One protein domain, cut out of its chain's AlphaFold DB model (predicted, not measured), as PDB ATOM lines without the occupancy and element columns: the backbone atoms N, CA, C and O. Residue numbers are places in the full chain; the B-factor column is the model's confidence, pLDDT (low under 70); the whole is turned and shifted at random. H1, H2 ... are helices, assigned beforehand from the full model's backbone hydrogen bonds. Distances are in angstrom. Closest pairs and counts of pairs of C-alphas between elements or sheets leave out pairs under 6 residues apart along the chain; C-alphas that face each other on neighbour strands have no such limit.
ATOM      1  N   GLU A  28      44.160 -26.123  42.271       90.62
ATOM      2  CA  GLU A  28      45.387 -25.890  41.503       90.62
ATOM      3  C   GLU A  28      45.117 -25.004  40.275       90.62
ATOM      4  O   GLU A  28      44.072 -25.138  39.622       90.62
ATOM      5  N   ASP A  29      46.057 -24.102  39.975       93.56
ATOM      6  CA  ASP A  29      45.969 -23.099  38.900       93.56
ATOM      7  C   ASP A  29      44.666 -22.280  38.955       93.56
ATOM      8  O   ASP A  29      44.079 -21.905  37.936       93.56
ATOM      9  N   ARG A  30      44.146 -22.061  40.173       95.75
ATOM     10  CA  ARG A  30      42.838 -21.436  40.413       95.75
ATOM     11  C   ARG A  30      42.712 -20.082  39.730       95.75
ATOM     12  O   ARG A  30      41.647 -19.772  39.208       95.75
ATOM     13  N   VAL A  31      43.774 -19.285  39.757       96.81
ATOM     14  CA  VAL A  31      43.800 -17.913  39.246       96.81
ATOM     15  C   VAL A  31      43.697 -17.912  37.721       96.81
ATOM     16  O   VAL A  31      42.779 -17.317  37.158       96.81
ATOM     17  N   GLU A  32      44.561 -18.666  37.050       96.38
ATOM     18  CA  GLU A  32      44.614 -18.779  35.594       96.38
ATOM     19  C   GLU A  32      43.334 -19.418  35.043       96.38
ATOM     20  O   GLU A  32      42.753 -18.942  34.064       96.38
ATOM     21  N   ARG A  33      42.842 -20.474  35.701       97.31
ATOM     22  CA  ARG A  33      41.604 -21.160  35.302       97.31
ATOM     23  C   ARG A  33      40.369 -20.301  35.544       97.31
ATOM     24  O   ARG A  33      39.453 -20.329  34.720       97.31
ATOM     25  N   ALA A  34      40.337 -19.510  36.619       97.75
ATOM     26  CA  ALA A  34      39.258 -18.556  36.854       97.75
ATOM     27  C   ALA A  34      39.248 -17.446  35.802       97.75
ATOM     28  O   ALA A  34      38.189 -17.177  35.236       97.75
ATOM     29  N   ALA A  35      40.405 -16.866  35.472       97.38
ATOM     30  CA  ALA A  35      40.511 -15.856  34.423       97.38
ATOM     31  C   ALA A  35      40.085 -16.408  33.049       97.38
ATOM     32  O   ALA A  35      39.331 -15.755  32.322       97.38
ATOM     33  N   ALA A  36      40.496 -17.634  32.705       96.88
ATOM     34  CA  ALA A  36      40.111 -18.276  31.449       96.88
ATOM     35  C   ALA A  36      38.601 -18.560  31.386       96.88
ATOM     36  O   ALA A  36      37.945 -18.265  30.385       96.88
ATOM     37  N   LEU A  37      38.018 -19.086  32.468       97.56
ATOM     38  CA  LEU A  37      36.581 -19.345  32.539       97.56
ATOM     39  C   LEU A  37      35.761 -18.044  32.528       97.56
ATOM     40  O   LEU A  37      34.669 -18.009  31.958       97.56
ATOM     41  N   MET A  38      36.295 -16.971  33.115       97.31
ATOM     42  CA  MET A  38      35.671 -15.651  33.120       97.31
ATOM     43  C   MET A  38      35.467 -15.136  31.696       97.31
ATOM     44  O   MET A  38      34.395 -14.620  31.392       97.31
ATOM     45  N   LEU A  39      36.459 -15.304  30.816       95.31
ATOM     46  CA  LEU A  39      36.359 -14.908  29.410       95.31
ATOM     47  C   LEU A  39      35.195 -15.614  28.702       95.31
ATOM     48  O   LEU A  39      34.391 -14.961  28.038       95.31
ATOM     49  N   VAL A  40      35.062 -16.925  28.915       95.44
ATOM     50  CA  VAL A  40      33.979 -17.736  28.336       95.44
ATOM     51  C   VAL A  40      32.612 -17.251  28.815       95.44
ATOM     52  O   VAL A  40      31.706 -17.046  28.011       95.44
ATOM     53  N   PHE A  41      32.444 -17.020  30.121       96.44
ATOM     54  CA  PHE A  41      31.176 -16.495  30.636       96.44
ATOM     55  C   PHE A  41      30.886 -15.071  30.162       96.44
ATOM     56  O   PHE A  41      29.720 -14.718  29.983       96.44
ATOM     57  N   HIS A  42      31.916 -14.264  29.909       95.38
ATOM     58  CA  HIS A  42      31.735 -12.926  29.360       95.38
ATOM     59  C   HIS A  42      31.183 -12.979  27.932       95.38
ATOM     60  O   HIS A  42      30.214 -12.284  27.624       95.38
ATOM     61  N   GLU A  43      31.722 -13.855  27.084       92.12
ATOM     62  CA  GLU A  43      31.202 -14.094  25.729       92.12
ATOM     63  C   GLU A  43      29.746 -14.583  25.746       92.12
ATOM     64  O   GLU A  43      28.931 -14.180  24.913       92.12
ATOM     65  N   GLU A  44      29.386 -15.389  26.743       93.56
ATOM     66  CA  GLU A  44      28.017 -15.865  26.959       93.56
ATOM     67  C   GLU A  44      27.100 -14.859  27.667       93.56
ATOM     68  O   GLU A  44      25.911 -15.132  27.853       93.56
ATOM     69  N   ARG A  45      27.623 -13.682  28.029       93.25
ATOM     70  CA  ARG A  45      26.912 -12.616  28.750       93.25
ATOM     71  C   ARG A  45      26.379 -13.046  30.121       93.25
ATOM     72  O   ARG A  45      25.383 -12.498  30.600       93.25
ATOM     73  N   ASP A  46      27.044 -13.992  30.778       95.81
ATOM     74  CA  ASP A  46      26.729 -14.412  32.145       95.81
ATOM     75  C   ASP A  46      27.471 -13.537  33.168       95.81
ATOM     76  O   ASP A  46      28.471 -13.923  33.774       95.81
ATOM     77  N   ILE A  47      26.977 -12.306  33.325       95.69
ATOM     78  CA  ILE A  47      27.635 -11.242  34.097       95.69
ATOM     79  C   ILE A  47      27.877 -11.651  35.558       95.69
ATOM     80  O   ILE A  47      28.922 -11.332  36.117       95.69
ATOM     81  N   ASN A  48      26.958 -12.402  36.171       96.69
ATOM     82  CA  ASN A  48      27.101 -12.817  37.569       96.69
ATOM     83  C   ASN A  48      28.319 -13.728  37.763       96.69
ATOM     84  O   ASN A  48      29.090 -13.531  38.701       96.69
ATOM     85  N   HIS A  49      28.515 -14.701  36.869       97.69
ATOM     86  CA  HIS A  49      29.681 -15.577  36.933       97.69
ATOM     87  C   HIS A  49      30.970 -14.847  36.556       97.69
ATOM     88  O   HIS A  49      32.014 -15.135  37.137       97.69
ATOM     89  N   VAL A  50      30.909 -13.871  35.643       98.25
ATOM     90  CA  VAL A  50      32.058 -13.007  35.336       98.25
ATOM     91  C   VAL A  50      32.514 -12.252  36.582       98.25
ATOM     92  O   VAL A  50      33.688 -12.313  36.930       98.25
ATOM     93  N   MET A  51      31.591 -11.586  37.281       98.38
ATOM     94  CA  MET A  51      31.900 -10.843  38.507       98.38
ATOM     95  C   MET A  51      32.449 -11.757  39.607       98.38
ATOM     96  O   MET A  51      33.432 -11.413  40.255       98.38
ATOM     97  N   GLU A  52      31.848 -12.939  39.792       98.19
ATOM     98  CA  GLU A  52      32.315 -13.926  40.771       98.19
ATOM     99  C   GLU A  52      33.758 -14.370  40.485       98.19
ATOM    100  O   GLU A  52      34.597 -14.385  41.385       98.19
ATOM    101  N   LEU A  53      34.063 -14.709  39.232       98.31
ATOM    102  CA  LEU A  53      35.396 -15.164  38.838       98.31
ATOM    103  C   LEU A  53      36.432 -14.043  38.900       98.31
ATOM    104  O   LEU A  53      37.556 -14.291  39.329       98.31
ATOM    105  N   ALA A  54      36.055 -12.815  38.543       98.06
ATOM    106  CA  ALA A  54      36.931 -11.659  38.684       98.06
ATOM    107  C   ALA A  54      37.320 -11.433  40.152       98.06
ATOM    108  O   ALA A  54      38.493 -11.229  40.452       98.06
ATOM    109  N   GLN A  55      36.358 -11.545  41.076       97.50
ATOM    110  CA  GLN A  55      36.639 -11.441  42.507       97.50
ATOM    111  C   GLN A  55      37.553 -12.574  42.987       97.50
ATOM    112  O   GLN A  55      38.495 -12.321  43.729       97.50
ATOM    113  N   ILE A  56      37.332 -13.808  42.515       97.56
ATOM    114  CA  ILE A  56      38.215 -14.943  42.825       97.56
ATOM    115  C   ILE A  56      39.661 -14.648  42.416       97.56
ATOM    116  O   ILE A  56      40.566 -14.921  43.199       97.56
ATOM    117  N   VAL A  57      39.883 -14.101  41.218       98.06
ATOM    118  CA  VAL A  57      41.230 -13.754  40.739       98.06
ATOM    119  C   VAL A  57      41.846 -12.646  41.592       98.06
ATOM    120  O   VAL A  57      42.975 -12.796  42.051       98.06
ATOM    121  N   MET A  58      41.100 -11.569  41.850       97.12
ATOM    122  CA  MET A  58      41.580 -10.426  42.639       97.12
ATOM    123  C   MET A  58      41.895 -10.785  44.097       97.12
ATOM    124  O   MET A  58      42.830 -10.233  44.666       97.12
ATOM    125  N   ASP A  59      41.136 -11.703  44.700       95.62
ATOM    126  CA  ASP A  59      41.347 -12.126  46.089       95.62
ATOM    127  C   ASP A  59      42.496 -13.137  46.228       95.62
ATOM    128  O   ASP A  59      43.083 -13.267  47.304       95.62
ATOM    129  N   ALA A  60      42.781 -13.904  45.171       93.56
ATOM    130  CA  ALA A  60      43.749 -14.998  45.205       93.56
ATOM    131  C   ALA A  60      45.152 -14.602  44.718       93.56
ATOM    132  O   ALA A  60      46.101 -15.327  45.018       93.56
ATOM    133  N   ALA A  61      45.293 -13.492  43.988       93.31
ATOM    134  CA  ALA A  61      46.555 -13.062  43.395       93.31
ATOM    135  C   ALA A  61      46.794 -11.554  43.553       93.31
ATOM    136  O   ALA A  61      45.975 -10.738  43.124       93.31
ATOM    137  N   ASP A  62      47.964 -11.188  44.088       93.19
ATOM    138  CA  ASP A  62      48.404  -9.788  44.207       93.19
ATOM    139  C   ASP A  62      48.504  -9.095  42.832       93.19
ATOM    140  O   ASP A  62      48.302  -7.886  42.713       93.19
ATOM    141  N   ASP A  63      48.787  -9.866  41.780       95.19
ATOM    142  CA  ASP A  63      48.883  -9.454  40.379       95.19
ATOM    143  C   ASP A  63      47.637  -9.820  39.549       95.19
ATOM    144  O   ASP A  63      47.682  -9.826  38.318       95.19
ATOM    145  N   GLY A  64      46.484 -10.054  40.190       96.75
ATOM    146  CA  GLY A  64      45.252 -10.491  39.518       96.75
ATOM    147  C   GLY A  64      44.782  -9.590  38.363       96.75
ATOM    148  O   GLY A  64      44.206 -10.081  37.389       96.75
ATOM    149  N   VAL A  65      45.075  -8.283  38.410       97.94
ATOM    150  CA  VAL A  65      44.814  -7.358  37.288       97.94
ATOM    151  C   VAL A  65      45.609  -7.754  36.043       97.94
ATOM    152  O   VAL A  65      45.038  -7.819  34.954       97.94
ATOM    153  N   ASP A  66      46.905  -8.033  36.195       97.81
ATOM    154  CA  ASP A  66      47.783  -8.399  35.081       97.81
ATOM    155  C   ASP A  66      47.404  -9.765  34.503       97.81
ATOM    156  O   ASP A  66      47.335  -9.923  33.281       97.81
ATOM    157  N   VAL A  67      47.039 -10.716  35.372       97.88
ATOM    158  CA  VAL A  67      46.498 -12.016  34.957       97.88
ATOM    159  C   VAL A  67      45.284 -11.822  34.052       97.88
ATOM    160  O   VAL A  67      45.265 -12.333  32.934       97.88
ATOM    161  N   MET A  68      44.279 -11.055  34.491       98.00
ATOM    162  CA  MET A  68      43.052 -10.870  33.711       98.00
ATOM    163  C   MET A  68      43.304 -10.162  32.378       98.00
ATOM    164  O   MET A  68      42.757 -10.586  31.357       98.00
ATOM    165  N   VAL A  69      44.142  -9.119  32.363       97.88
ATOM    166  CA  VAL A  69      44.523  -8.419  31.124       97.88
ATOM    167  C   VAL A  69      45.232  -9.377  30.166       97.88
ATOM    168  O   VAL A  69      44.869  -9.454  28.991       97.88
ATOM    169  N   THR A  70      46.200 -10.146  30.664       97.38
ATOM    170  CA  THR A  70      46.950 -11.124  29.870       97.38
ATOM    171  C   THR A  70      46.033 -12.208  29.315       97.38
ATOM    172  O   THR A  70      46.120 -12.528  28.130       97.38
ATOM    173  N   THR A  71      45.108 -12.737  30.120       97.62
ATOM    174  CA  THR A  71      44.144 -13.746  29.668       97.62
ATOM    175  C   THR A  71      43.204 -13.203  28.594       97.62
ATOM    176  O   THR A  71      42.983 -13.873  27.589       97.62
ATOM    177  N   TYR A  72      42.674 -11.988  28.754       97.25
ATOM    178  CA  TYR A  72      41.740 -11.393  27.788       97.25
ATOM    179  C   TYR A  72      42.386 -11.064  26.440       97.25
ATOM    180  O   TYR A  72      41.691 -10.987  25.428       97.25
ATOM    181  N   LEU A  73      43.703 -10.859  26.427       97.44
ATOM    182  CA  LEU A  73      44.476 -10.563  25.223       97.44
ATOM    183  C   LEU A  73      45.196 -11.788  24.650       97.44
ATOM    184  O   LEU A  73      45.826 -11.682  23.595       97.44
ATOM    185  N   HIS A  74      45.121 -12.936  25.324       95.81
ATOM    186  CA  HIS A  74      45.800 -14.149  24.895       95.81
ATOM    187  C   HIS A  74      45.320 -14.565  23.499       95.81
ATOM    188  O   HIS A  74      44.123 -14.655  23.248       95.81
ATOM    189  N   GLU A  75      46.269 -14.777  22.583       92.94
ATOM    190  CA  GLU A  75      46.033 -15.156  21.178       92.94
ATOM    191  C   GLU A  75      45.210 -14.160  20.333       92.94
ATOM    192  O   GLU A  75      44.965 -14.414  19.152       92.94
ATOM    193  N   VAL A  76      44.856 -12.983  20.864       94.94
ATOM    194  CA  VAL A  76      44.156 -11.945  20.097       94.94
ATOM    195  C   VAL A  76      45.168 -11.149  19.274       94.94
ATOM    196  O   VAL A  76      46.060 -10.483  19.813       94.94
ATOM    197  N   VAL A  77      45.045 -11.226  17.949       92.62
ATOM    198  CA  VAL A  77      45.973 -10.576  17.008       92.62
ATOM    199  C   VAL A  77      45.439  -9.237  16.512       92.62
ATOM    200  O   VAL A  77      46.215  -8.291  16.417       92.62
ATOM    201  N   ASP A  78      44.142  -9.165  16.211       95.75
ATOM    202  CA  ASP A  78      43.509  -7.984  15.630       95.75
ATOM    203  C   ASP A  78      43.306  -6.865  16.665       95.75
ATOM    204  O   ASP A  78      42.909  -7.116  17.805       95.75
ATOM    205  N   ASP A  79      43.591  -5.621  16.274       95.88
ATOM    206  CA  ASP A  79      43.513  -4.472  17.179       95.88
ATOM    207  C   ASP A  79      42.070  -4.145  17.584       95.88
ATOM    208  O   ASP A  79      41.835  -3.699  18.711       95.88
ATOM    209  N   GLU A  80      41.087  -4.388  16.712       94.62
ATOM    210  CA  GLU A  80      39.684  -4.181  17.056       94.62
ATOM    211  C   GLU A  80      39.201  -5.183  18.092       94.62
ATOM    212  O   GLU A  80      38.578  -4.778  19.080       94.62
ATOM    213  N   ASP A  81      39.545  -6.456  17.912       96.19
ATOM    214  CA  ASP A  81      39.223  -7.502  18.879       96.19
ATOM    215  C   ASP A  81      39.918  -7.230  20.221       96.19
ATOM    216  O   ASP A  81      39.303  -7.344  21.283       96.19
ATOM    217  N   ARG A  82      41.183  -6.787  20.210       97.69
ATOM    218  CA  ARG A  82      41.899  -6.381  21.434       97.69
ATOM    219  C   ARG A  82      41.189  -5.240  22.155       97.69
ATOM    220  O   ARG A  82      41.035  -5.294  23.375       97.69
ATOM    221  N   MET A  83      40.748  -4.217  21.422       97.69
ATOM    222  CA  MET A  83      39.969  -3.119  21.997       97.69
ATOM    223  C   MET A  83      38.648  -3.609  22.589       97.69
ATOM    224  O   MET A  83      38.277  -3.165  23.671       97.69
ATOM    225  N   GLU A  84      37.943  -4.521  21.918       96.62
ATOM    226  CA  GLU A  84      36.703  -5.102  22.436       96.62
ATOM    227  C   GLU A  84      36.940  -5.862  23.746       96.62
ATOM    228  O   GLU A  84      36.249  -5.609  24.733       96.62
ATOM    229  N   ARG A  85      37.975  -6.708  23.808       97.75
ATOM    230  CA  ARG A  85      38.357  -7.432  25.033       97.75
ATOM    231  C   ARG A  85      38.711  -6.486  26.177       97.75
ATOM    232  O   ARG A  85      38.302  -6.707  27.314       97.75
ATOM    233  N   LEU A  86      39.431  -5.407  25.893       98.44
ATOM    234  CA  LEU A  86      39.788  -4.407  26.901       98.44
ATOM    235  C   LEU A  86      38.573  -3.598  27.368       98.44
ATOM    236  O   LEU A  86      38.440  -3.335  28.559       98.44
ATOM    237  N   ALA A  87      37.643  -3.262  26.473       98.06
ATOM    238  CA  ALA A  87      36.388  -2.609  26.839       98.06
ATOM    239  C   ALA A  87      35.505  -3.518  27.708       98.06
ATOM    240  O   ALA A  87      34.954  -3.080  28.720       98.06
ATOM    241  N   MET A  88      35.420  -4.803  27.356       97.50
ATOM    242  CA  MET A  88      34.797  -5.834  28.182       97.50
ATOM    243  C   MET A  88      35.432  -5.853  29.578       97.50
ATOM    244  O   MET A  88      34.723  -5.718  30.574       97.50
ATOM    245  N   LEU A  89      36.758  -5.948  29.675       98.06
ATOM    246  CA  LEU A  89      37.448  -6.018  30.963       98.06
ATOM    247  C   LEU A  89      37.299  -4.736  31.800       98.06
ATOM    248  O   LEU A  89      37.127  -4.815  33.015       98.06
ATOM    249  N   ALA A  90      37.269  -3.562  31.163       98.44
ATOM    250  CA  ALA A  90      36.978  -2.300  31.841       98.44
ATOM    251  C   ALA A  90      35.578  -2.305  32.481       98.44
ATOM    252  O   ALA A  90      35.414  -1.851  33.616       98.44
ATOM    253  N   ASN A  91      34.578  -2.881  31.801       97.69
ATOM    254  CA  ASN A  91      33.245  -3.068  32.376       97.69
ATOM    255  C   ASN A  91      33.262  -4.021  33.576       97.69
ATOM    256  O   ASN A  91      32.585  -3.741  34.562       97.69
ATOM    257  N   VAL A  92      34.062  -5.096  33.538       98.06
ATOM    258  CA  VAL A  92      34.242  -5.980  34.706       98.06
ATOM    259  C   VAL A  92      34.787  -5.192  35.889       98.06
ATOM    260  O   VAL A  92      34.201  -5.262  36.966       98.06
ATOM    261  N   GLY A  93      35.845  -4.400  35.675       97.94
ATOM    262  CA  GLY A  93      36.415  -3.518  36.697       97.94
ATOM    263  C   GLY A  93      35.359  -2.619  37.332       97.94
ATOM    264  O   GLY A  93      35.261  -2.555  38.552       97.94
ATOM    265  N   ARG A  94      34.481  -2.031  36.515       97.62
ATOM    266  CA  ARG A  94      33.354  -1.233  37.004       97.62
ATOM    267  C   ARG A  94      32.335  -2.047  37.805       97.62
ATOM    268  O   ARG A  94      31.867  -1.574  38.834       97.62
ATOM    269  N   TRP A  95      31.960  -3.239  37.342       97.44
ATOM    270  CA  TRP A  95      30.949  -4.075  38.004       97.44
ATOM    271  C   TRP A  95      31.395  -4.583  39.373       97.44
ATOM    272  O   TRP A  95      30.563  -4.682  40.270       97.44
ATOM    273  N   ILE A  96      32.684  -4.889  39.533       97.19
ATOM    274  CA  ILE A  96      33.266  -5.332  40.811       97.19
ATOM    275  C   ILE A  96      33.859  -4.176  41.629       97.19
ATOM    276  O   ILE A  96      34.542  -4.414  42.618       97.19
ATOM    277  N   GLU A  97      33.646  -2.929  41.198       97.50
ATOM    278  CA  GLU A  97      34.169  -1.720  41.852       97.50
ATOM    279  C   GLU A  97      35.715  -1.691  41.975       97.50
ATOM    280  O   GLU A  97      36.283  -1.034  42.847       97.50
ATOM    281  N   SER A  98      36.423  -2.362  41.060       97.69
ATOM    282  CA  SER A  98      37.884  -2.362  40.959       97.69
ATOM    283  C   SER A  98      38.370  -1.271  40.006       97.69
ATOM    284  O   SER A  98      38.554  -1.484  38.803       97.69
ATOM    285  N   THR A  99      38.649  -0.090  40.566       98.00
ATOM    286  CA  THR A  99      39.308   1.007  39.839       98.00
ATOM    287  C   THR A  99      40.656   0.603  39.222       98.00
ATOM    288  O   THR A  99      40.904   0.997  38.083       98.00
ATOM    289  N   PRO A 100      41.533  -0.186  39.886       98.06
ATOM    290  CA  PRO A 100      42.782  -0.634  39.267       98.06
ATOM    291  C   PRO A 100      42.564  -1.441  37.983       98.06
ATOM    292  O   PRO A 100      43.269  -1.213  37.003       98.06
ATOM    293  N   LEU A 101      41.572  -2.339  37.964       98.25
ATOM    294  CA  LEU A 101      41.256  -3.140  36.781       98.25
ATOM    295  C   LEU A 101      40.652  -2.285  35.665       98.25
ATOM    296  O   LEU A 101      41.077  -2.395  34.515       98.25
ATOM    297  N   GLU A 102      39.688  -1.421  36.003       98.44
ATOM    298  CA  GLU A 102      39.076  -0.507  35.033       98.44
ATOM    299  C   GLU A 102      40.140   0.380  34.373       98.44
ATOM    300  O   GLU A 102      40.195   0.459  33.146       98.44
ATOM    301  N   ASN A 103      41.031   0.984  35.165       98.31
ATOM    302  CA  ASN A 103      42.093   1.846  34.647       98.31
ATOM    303  C   ASN A 103      43.103   1.069  33.801       98.31
ATOM    304  O   ASN A 103      43.393   1.492  32.688       98.31
ATOM    305  N   ALA A 104      43.589  -0.086  34.267       98.38
ATOM    306  CA  ALA A 104      44.552  -0.885  33.508       98.38
ATOM    307  C   ALA A 104      43.997  -1.300  32.134       98.38
ATOM    308  O   ALA A 104      44.687  -1.193  31.116       98.38
ATOM    309  N   ALA A 105      42.728  -1.716  32.085       98.31
ATOM    310  CA  ALA A 105      42.065  -2.071  30.839       98.31
ATOM    311  C   ALA A 105      41.873  -0.854  29.915       98.31
ATOM    312  O   ALA A 105      42.132  -0.947  28.713       98.31
ATOM    313  N   ARG A 106      41.473   0.303  30.463       98.50
ATOM    314  CA  ARG A 106      41.305   1.552  29.698       98.50
ATOM    315  C   ARG A 106      42.628   2.086  29.161       98.50
ATOM    316  O   ARG A 106      42.692   2.408  27.980       98.50
ATOM    317  N   ASP A 107      43.682   2.132  29.970       98.25
ATOM    318  CA  ASP A 107      45.006   2.636  29.576       98.25
ATOM    319  C   ASP A 107      45.616   1.775  28.464       98.25
ATOM    320  O   ASP A 107      46.123   2.276  27.450       98.25
ATOM    321  N   ARG A 108      45.494   0.447  28.597       98.12
ATOM    322  CA  ARG A 108      45.890  -0.473  27.531       98.12
ATOM    323  C   ARG A 108      45.018  -0.287  26.288       98.12
ATOM    324  O   ARG A 108      45.546  -0.308  25.177       98.12
ATOM    325  N   GLY A 109      43.720  -0.047  26.475       97.94
ATOM    326  CA  GLY A 109      42.762   0.254  25.413       97.94
ATOM    327  C   GLY A 109      43.128   1.509  24.627       97.94
ATOM    328  O   GLY A 109      43.121   1.468  23.401       97.94
ATOM    329  N   VAL A 110      43.533   2.590  25.303       98.56
ATOM    330  CA  VAL A 110      44.028   3.825  24.669       98.56
ATOM    331  C   VAL A 110      45.242   3.536  23.795       98.56
ATOM    332  O   VAL A 110      45.296   4.010  22.665       98.56
ATOM    333  N   THR A 111      46.187   2.732  24.289       98.06
ATOM    334  CA  THR A 111      47.403   2.384  23.537       98.06
ATOM    335  C   THR A 111      47.056   1.659  22.235       98.06
ATOM    336  O   THR A 111      47.448   2.103  21.160       98.06
ATOM    337  N   VAL A 112      46.255   0.589  22.317       98.00
ATOM    338  CA  VAL A 112      45.841  -0.190  21.134       98.00
ATOM    339  C   VAL A 112      45.013   0.668  20.175       98.00
ATOM    340  O   VAL A 112      45.227   0.638  18.966       98.00
ATOM    341  N   ALA A 113      44.093   1.475  20.703       98.00
ATOM    342  CA  ALA A 113      43.259   2.359  19.902       98.00
ATOM    343  C   ALA A 113      44.071   3.440  19.178       98.00
ATOM    344  O   ALA A 113      43.742   3.778  18.040       98.00
ATOM    345  N   ALA A 114      45.114   3.983  19.811       97.81
ATOM    346  CA  ALA A 114      46.010   4.952  19.191       97.81
ATOM    347  C   ALA A 114      46.812   4.316  18.052       97.81
ATOM    348  O   ALA A 114      46.789   4.852  16.944       97.81
ATOM    349  N   ASP A 115      47.422   3.151  18.287       96.69
ATOM    350  CA  ASP A 115      48.153   2.406  17.257       96.69
ATOM    351  C   ASP A 115      47.243   2.071  16.070       96.69
ATOM    352  O   ASP A 115      47.592   2.338  14.918       96.69
ATOM    353  N   TRP A 116      46.034   1.578  16.345       97.25
ATOM    354  CA  TRP A 116      45.037   1.307  15.320       97.25
ATOM    355  C   TRP A 116      44.655   2.584  14.567       97.25
ATOM    356  O   TRP A 116      44.742   2.627  13.346       97.25
ATOM    357  N   CYS A 117      44.295   3.676  15.240       96.56
ATOM    358  CA  CYS A 117      43.935   4.931  14.568       96.56
ATOM    359  C   CYS A 117      45.090   5.535  13.744       96.56
ATOM    360  O   CYS A 117      44.832   6.188  12.732       96.56
ATOM    361  N   ALA A 118      46.345   5.304  14.135       95.25
ATOM    362  CA  ALA A 118      47.525   5.781  13.417       95.25
ATOM    363  C   ALA A 118      47.780   5.045  12.089       95.25
ATOM    364  O   ALA A 118      48.471   5.575  11.221       95.25
ATOM    365  N   GLN A 119      47.208   3.850  11.893       95.62
ATOM    366  CA  GLN A 119      47.359   3.077  10.650       95.62
ATOM    367  C   GLN A 119      46.625   3.702   9.449       95.62
ATOM    368  O   GLN A 119      46.878   3.306   8.310       95.62
ATOM    369  N   VAL A 120      45.719   4.664   9.674       94.19
ATOM    370  CA  VAL A 120      45.024   5.405   8.609       94.19
ATOM    371  C   VAL A 120      45.496   6.848   8.535       94.19
ATOM    372  O   VAL A 120      45.643   7.540   9.545       94.19
ATOM    373  N   ASN A 121      45.705   7.313   7.304       88.62
ATOM    374  CA  ASN A 121      46.166   8.669   7.009       88.62
ATOM    375  C   ASN A 121      45.039   9.605   6.559       88.62
ATOM    376  O   ASN A 121      45.238  10.816   6.555       88.62
ATOM    377  N   ASP A 122      43.886   9.057   6.175       94.44
ATOM    378  CA  ASP A 122      42.725   9.839   5.768       94.44
ATOM    379  C   ASP A 122      41.949  10.357   6.990       94.44
ATOM    380  O   ASP A 122      41.752   9.641   7.977       94.44
ATOM    381  N   GLU A 123      41.531  11.624   6.939       91.75
ATOM    382  CA  GLU A 123      40.840  12.284   8.051       91.75
ATOM    383  C   GLU A 123      39.442  11.707   8.304       91.75
ATOM    384  O   GLU A 123      39.010  11.649   9.459       91.75
ATOM    385  N   ILE A 124      38.744  11.259   7.253       94.38
ATOM    386  CA  ILE A 124      37.408  10.663   7.357       94.38
ATOM    387  C   ILE A 124      37.532   9.291   8.016       94.38
ATOM    388  O   ILE A 124      36.893   9.058   9.044       94.38
ATOM    389  N   ASP A 125      38.426   8.436   7.513       95.38
ATOM    390  CA  ASP A 125      38.675   7.111   8.097       95.38
ATOM    391  C   ASP A 125      39.096   7.224   9.570       95.38
ATOM    392  O   ASP A 125      38.642   6.470  10.436       95.38
ATOM    393  N   ARG A 126      39.942   8.207   9.897       94.94
ATOM    394  CA  ARG A 126      40.377   8.443  11.278       94.94
ATOM    395  C   ARG A 126      39.221   8.887  12.180       94.94
ATOM    396  O   ARG A 126      39.129   8.429  13.320       94.94
ATOM    397  N   ALA A 127      38.315   9.733  11.690       95.94
ATOM    398  CA  ALA A 127      37.117  10.128  12.429       95.94
ATOM    399  C   ALA A 127      36.154   8.947  12.662       95.94
ATOM    400  O   ALA A 127      35.566   8.827  13.746       95.94
ATOM    401  N   GLU A 128      36.026   8.041  11.690       97.00
ATOM    402  CA  GLU A 128      35.263   6.801  11.852       97.00
ATOM    403  C   GLU A 128      35.881   5.900  12.927       97.00
ATOM    404  O   GLU A 128      35.170   5.438  13.825       97.00
ATOM    405  N   ARG A 129      37.210   5.731  12.925       97.31
ATOM    406  CA  ARG A 129      37.921   4.975  13.970       97.31
ATOM    407  C   ARG A 129      37.735   5.586  15.356       97.31
ATOM    408  O   ARG A 129      37.424   4.867  16.303       97.31
ATOM    409  N   PHE A 130      37.795   6.909  15.491       97.44
ATOM    410  CA  PHE A 130      37.475   7.571  16.761       97.44
ATOM    411  C   PHE A 130      36.034   7.321  17.219       97.44
ATOM    412  O   PHE A 130      35.791   7.128  18.410       97.44
ATOM    413  N   SER A 131      35.083   7.275  16.285       97.19
ATOM    414  CA  SER A 131      33.684   6.949  16.587       97.19
ATOM    415  C   SER A 131      33.518   5.493  17.037       97.19
ATOM    416  O   SER A 131      32.659   5.177  17.859       97.19
ATOM    417  N   VAL A 132      34.340   4.580  16.519       97.25
ATOM    418  CA  VAL A 132      34.404   3.188  16.980       97.25
ATOM    419  C   VAL A 132      34.960   3.106  18.406       97.25
ATOM    420  O   VAL A 132      34.350   2.446  19.247       97.25
ATOM    421  N   VAL A 133      36.050   3.821  18.704       97.81
ATOM    422  CA  VAL A 133      36.639   3.889  20.054       97.81
ATOM    423  C   VAL A 133      35.623   4.394  21.079       97.81
ATOM    424  O   VAL A 133      35.446   3.770  22.123       97.81
ATOM    425  N   GLU A 134      34.906   5.479  20.769       98.06
ATOM    426  CA  GLU A 134      33.885   6.038  21.665       98.06
ATOM    427  C   GLU A 134      32.726   5.067  21.921       98.06
ATOM    428  O   GLU A 134      32.223   5.002  23.038       98.06
ATOM    429  N   ARG A 135      32.314   4.283  20.916       97.38
ATOM    430  CA  ARG A 135      31.252   3.278  21.088       97.38
ATOM    431  C   ARG A 135      31.686   2.077  21.921       97.38
ATOM    432  O   ARG A 135      30.848   1.515  22.618       97.38
ATOM    433  N   ARG A 136      32.949   1.652  21.806       95.88
ATOM    434  CA  ARG A 136      33.481   0.507  22.561       95.88
ATOM    435  C   ARG A 136      33.760   0.877  24.016       95.88
ATOM    436  O   ARG A 136      33.399   0.116  24.905       95.88
ATOM    437  N   PHE A 137      34.370   2.038  24.244       97.19
ATOM    438  CA  PHE A 137      34.722   2.522  25.576       97.19
ATOM    439  C   PHE A 137      33.798   3.662  26.011       97.19
ATOM    440  O   PHE A 137      32.779   3.417  26.648       97.19
ATOM    441  N   ASP A 138      34.176   4.902  25.692       97.25
ATOM    442  CA  ASP A 138      33.410   6.129  25.899       97.25
ATOM    443  C   ASP A 138      34.163   7.344  25.314       97.25
ATOM    444  O   ASP A 138      35.244   7.239  24.719       97.25
ATOM    445  N   ALA A 139      33.583   8.534  25.492       97.69
ATOM    446  CA  ALA A 139      34.145   9.795  25.028       97.69
ATOM    447  C   ALA A 139      35.467  10.180  25.716       97.69
ATOM    448  O   ALA A 139      36.231  10.963  25.147       97.69
ATOM    449  N   GLU A 140      35.746   9.692  26.928       97.69
ATOM    450  CA  GLU A 140      36.997  10.003  27.628       97.69
ATOM    451  C   GLU A 140      38.161   9.237  27.008       97.69
ATOM    452  O   GLU A 140      39.181   9.846  26.685       97.69
ATOM    453  N   VAL A 141      37.973   7.942  26.732       97.69
ATOM    454  CA  VAL A 141      38.973   7.137  26.013       97.69
ATOM    455  C   VAL A 141      39.226   7.713  24.623       97.69
ATOM    456  O   VAL A 141      40.382   7.886  24.240       97.69
ATOM    457  N   ARG A 142      38.180   8.119  23.885       98.25
ATOM    458  CA  ARG A 142      38.373   8.791  22.587       98.25
ATOM    459  C   ARG A 142      39.248  10.041  22.711       98.25
ATOM    460  O   ARG A 142      40.150  10.228  21.897       98.25
ATOM    461  N   LYS A 143      38.993  10.907  23.698       98.19
ATOM    462  CA  LYS A 143      39.800  12.123  23.912       98.19
ATOM    463  C   LYS A 143      41.257  11.786  24.235       98.19
ATOM    464  O   LYS A 143      42.147  12.453  23.716       98.19
ATOM    465  N   ALA A 144      41.500  10.758  25.045       98.06
ATOM    466  CA  ALA A 144      42.851  10.301  25.371       98.06
ATOM    467  C   ALA A 144      43.599   9.777  24.131       98.06
ATOM    468  O   ALA A 144      44.759  10.127  23.912       98.06
ATOM    469  N   VAL A 145      42.918   9.022  23.263       97.94
ATOM    470  CA  VAL A 145      43.474   8.568  21.977       97.94
ATOM    471  C   VAL A 145      43.811   9.756  21.075       97.94
ATOM    472  O   VAL A 145      44.912   9.828  20.538       97.94
ATOM    473  N   GLN A 146      42.904  10.729  20.949       96.94
ATOM    474  CA  GLN A 146      43.150  11.946  20.165       96.94
ATOM    475  C   GLN A 146      44.355  12.737  20.688       96.94
ATOM    476  O   GLN A 146      45.156  13.208  19.889       96.94
ATOM    477  N   ALA A 147      44.507  12.847  22.011       97.12
ATOM    478  CA  ALA A 147      45.653  13.505  22.633       97.12
ATOM    479  C   ALA A 147      46.975  12.751  22.402       97.12
ATOM    480  O   ALA A 147      48.021  13.383  22.342       97.12
ATOM    481  N   THR A 148      46.929  11.425  22.254       96.44
ATOM    482  CA  THR A 148      48.112  10.589  21.974       96.44
ATOM    483  C   THR A 148      48.613  10.755  20.532       96.44
ATOM    484  O   THR A 148      49.790  10.539  20.261       96.44
ATOM    485  N   LEU A 149      47.729  11.139  19.606       92.69
ATOM    486  CA  LEU A 149      48.026  11.286  18.173       92.69
ATOM    487  C   LEU A 149      48.305  12.732  17.731       92.69
ATOM    488  O   LEU A 149      48.607  12.946  16.555       92.69
ATOM    489  N   ALA A 150      48.128  13.703  18.631       85.81
ATOM    490  CA  ALA A 150      48.335  15.130  18.381       85.81
ATOM    491  C   ALA A 150      49.809  15.522  18.547       85.81
ATOM    492  O   ALA A 150      50.286  16.323  17.710       85.81
TER     493      ALA A 150
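What this domain is: This is residues 28 to 150 of the 150 residues of an uncharacterized protein of Euzebya sp. DY32-46 (UniProt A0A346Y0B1). An elongated helical body is built on the long hairpin of H4 and H5 in its middle. The H1-H2 hairpin lies crosswise to H4 at one end, with H3 packed between it and the long pair, while H6 and H7 pack on the other end. The 123 printed residues, all helix by class, hold seven named helices, H1 to H7, and no named strand. The whole is compact, with a radius of gyration of the C-alphas of 14.9 A, and only just elongated, spanning 50 by 25 by 23 A.

Where its parts are: H1, residues 30 to 43, begins at C-alpha 30 (42.838, -21.436, 40.413). H2 is residues 47 to 60 and H3 64 to 73. H4, residues 79 to 95, is 24.3 A long; H5, 99 to 118, is 28.1 A. H6 is residues 123 to 136; H7, 139 to 149, ends at C-alpha 149 (48.026, 11.286, 18.173).

How they stand to each other: H3, H4, H5 and H6 form an up and down bundle, each running against the one before. H1 and H2 touch as a hairpin at a shallow tilt of 20 degrees, closest at C-alphas 38 and 50, 5.0 A. H1 touches H3, C-alphas 35 and 68 being closest at 5.6 A. H4 and H5 touch, closest at C-alphas 90 and 102, 4.2 A. H7 touches H5 at a steep tilt of 49 degrees, closest at C-alphas 145 and 114, 5.2 A. H3 and H6 are apart. Every O i to N i+4 pair is within hydrogen-bond range in H2 to H7; in H1, 9 of 10.

The domain as a whole: The C-alphas of Glu 28 and Glu 123, the two farthest apart, are 51.0 A apart. The printed part has no cut, its six links between helices are tight, and no printed residue is under 70 in pLDDT.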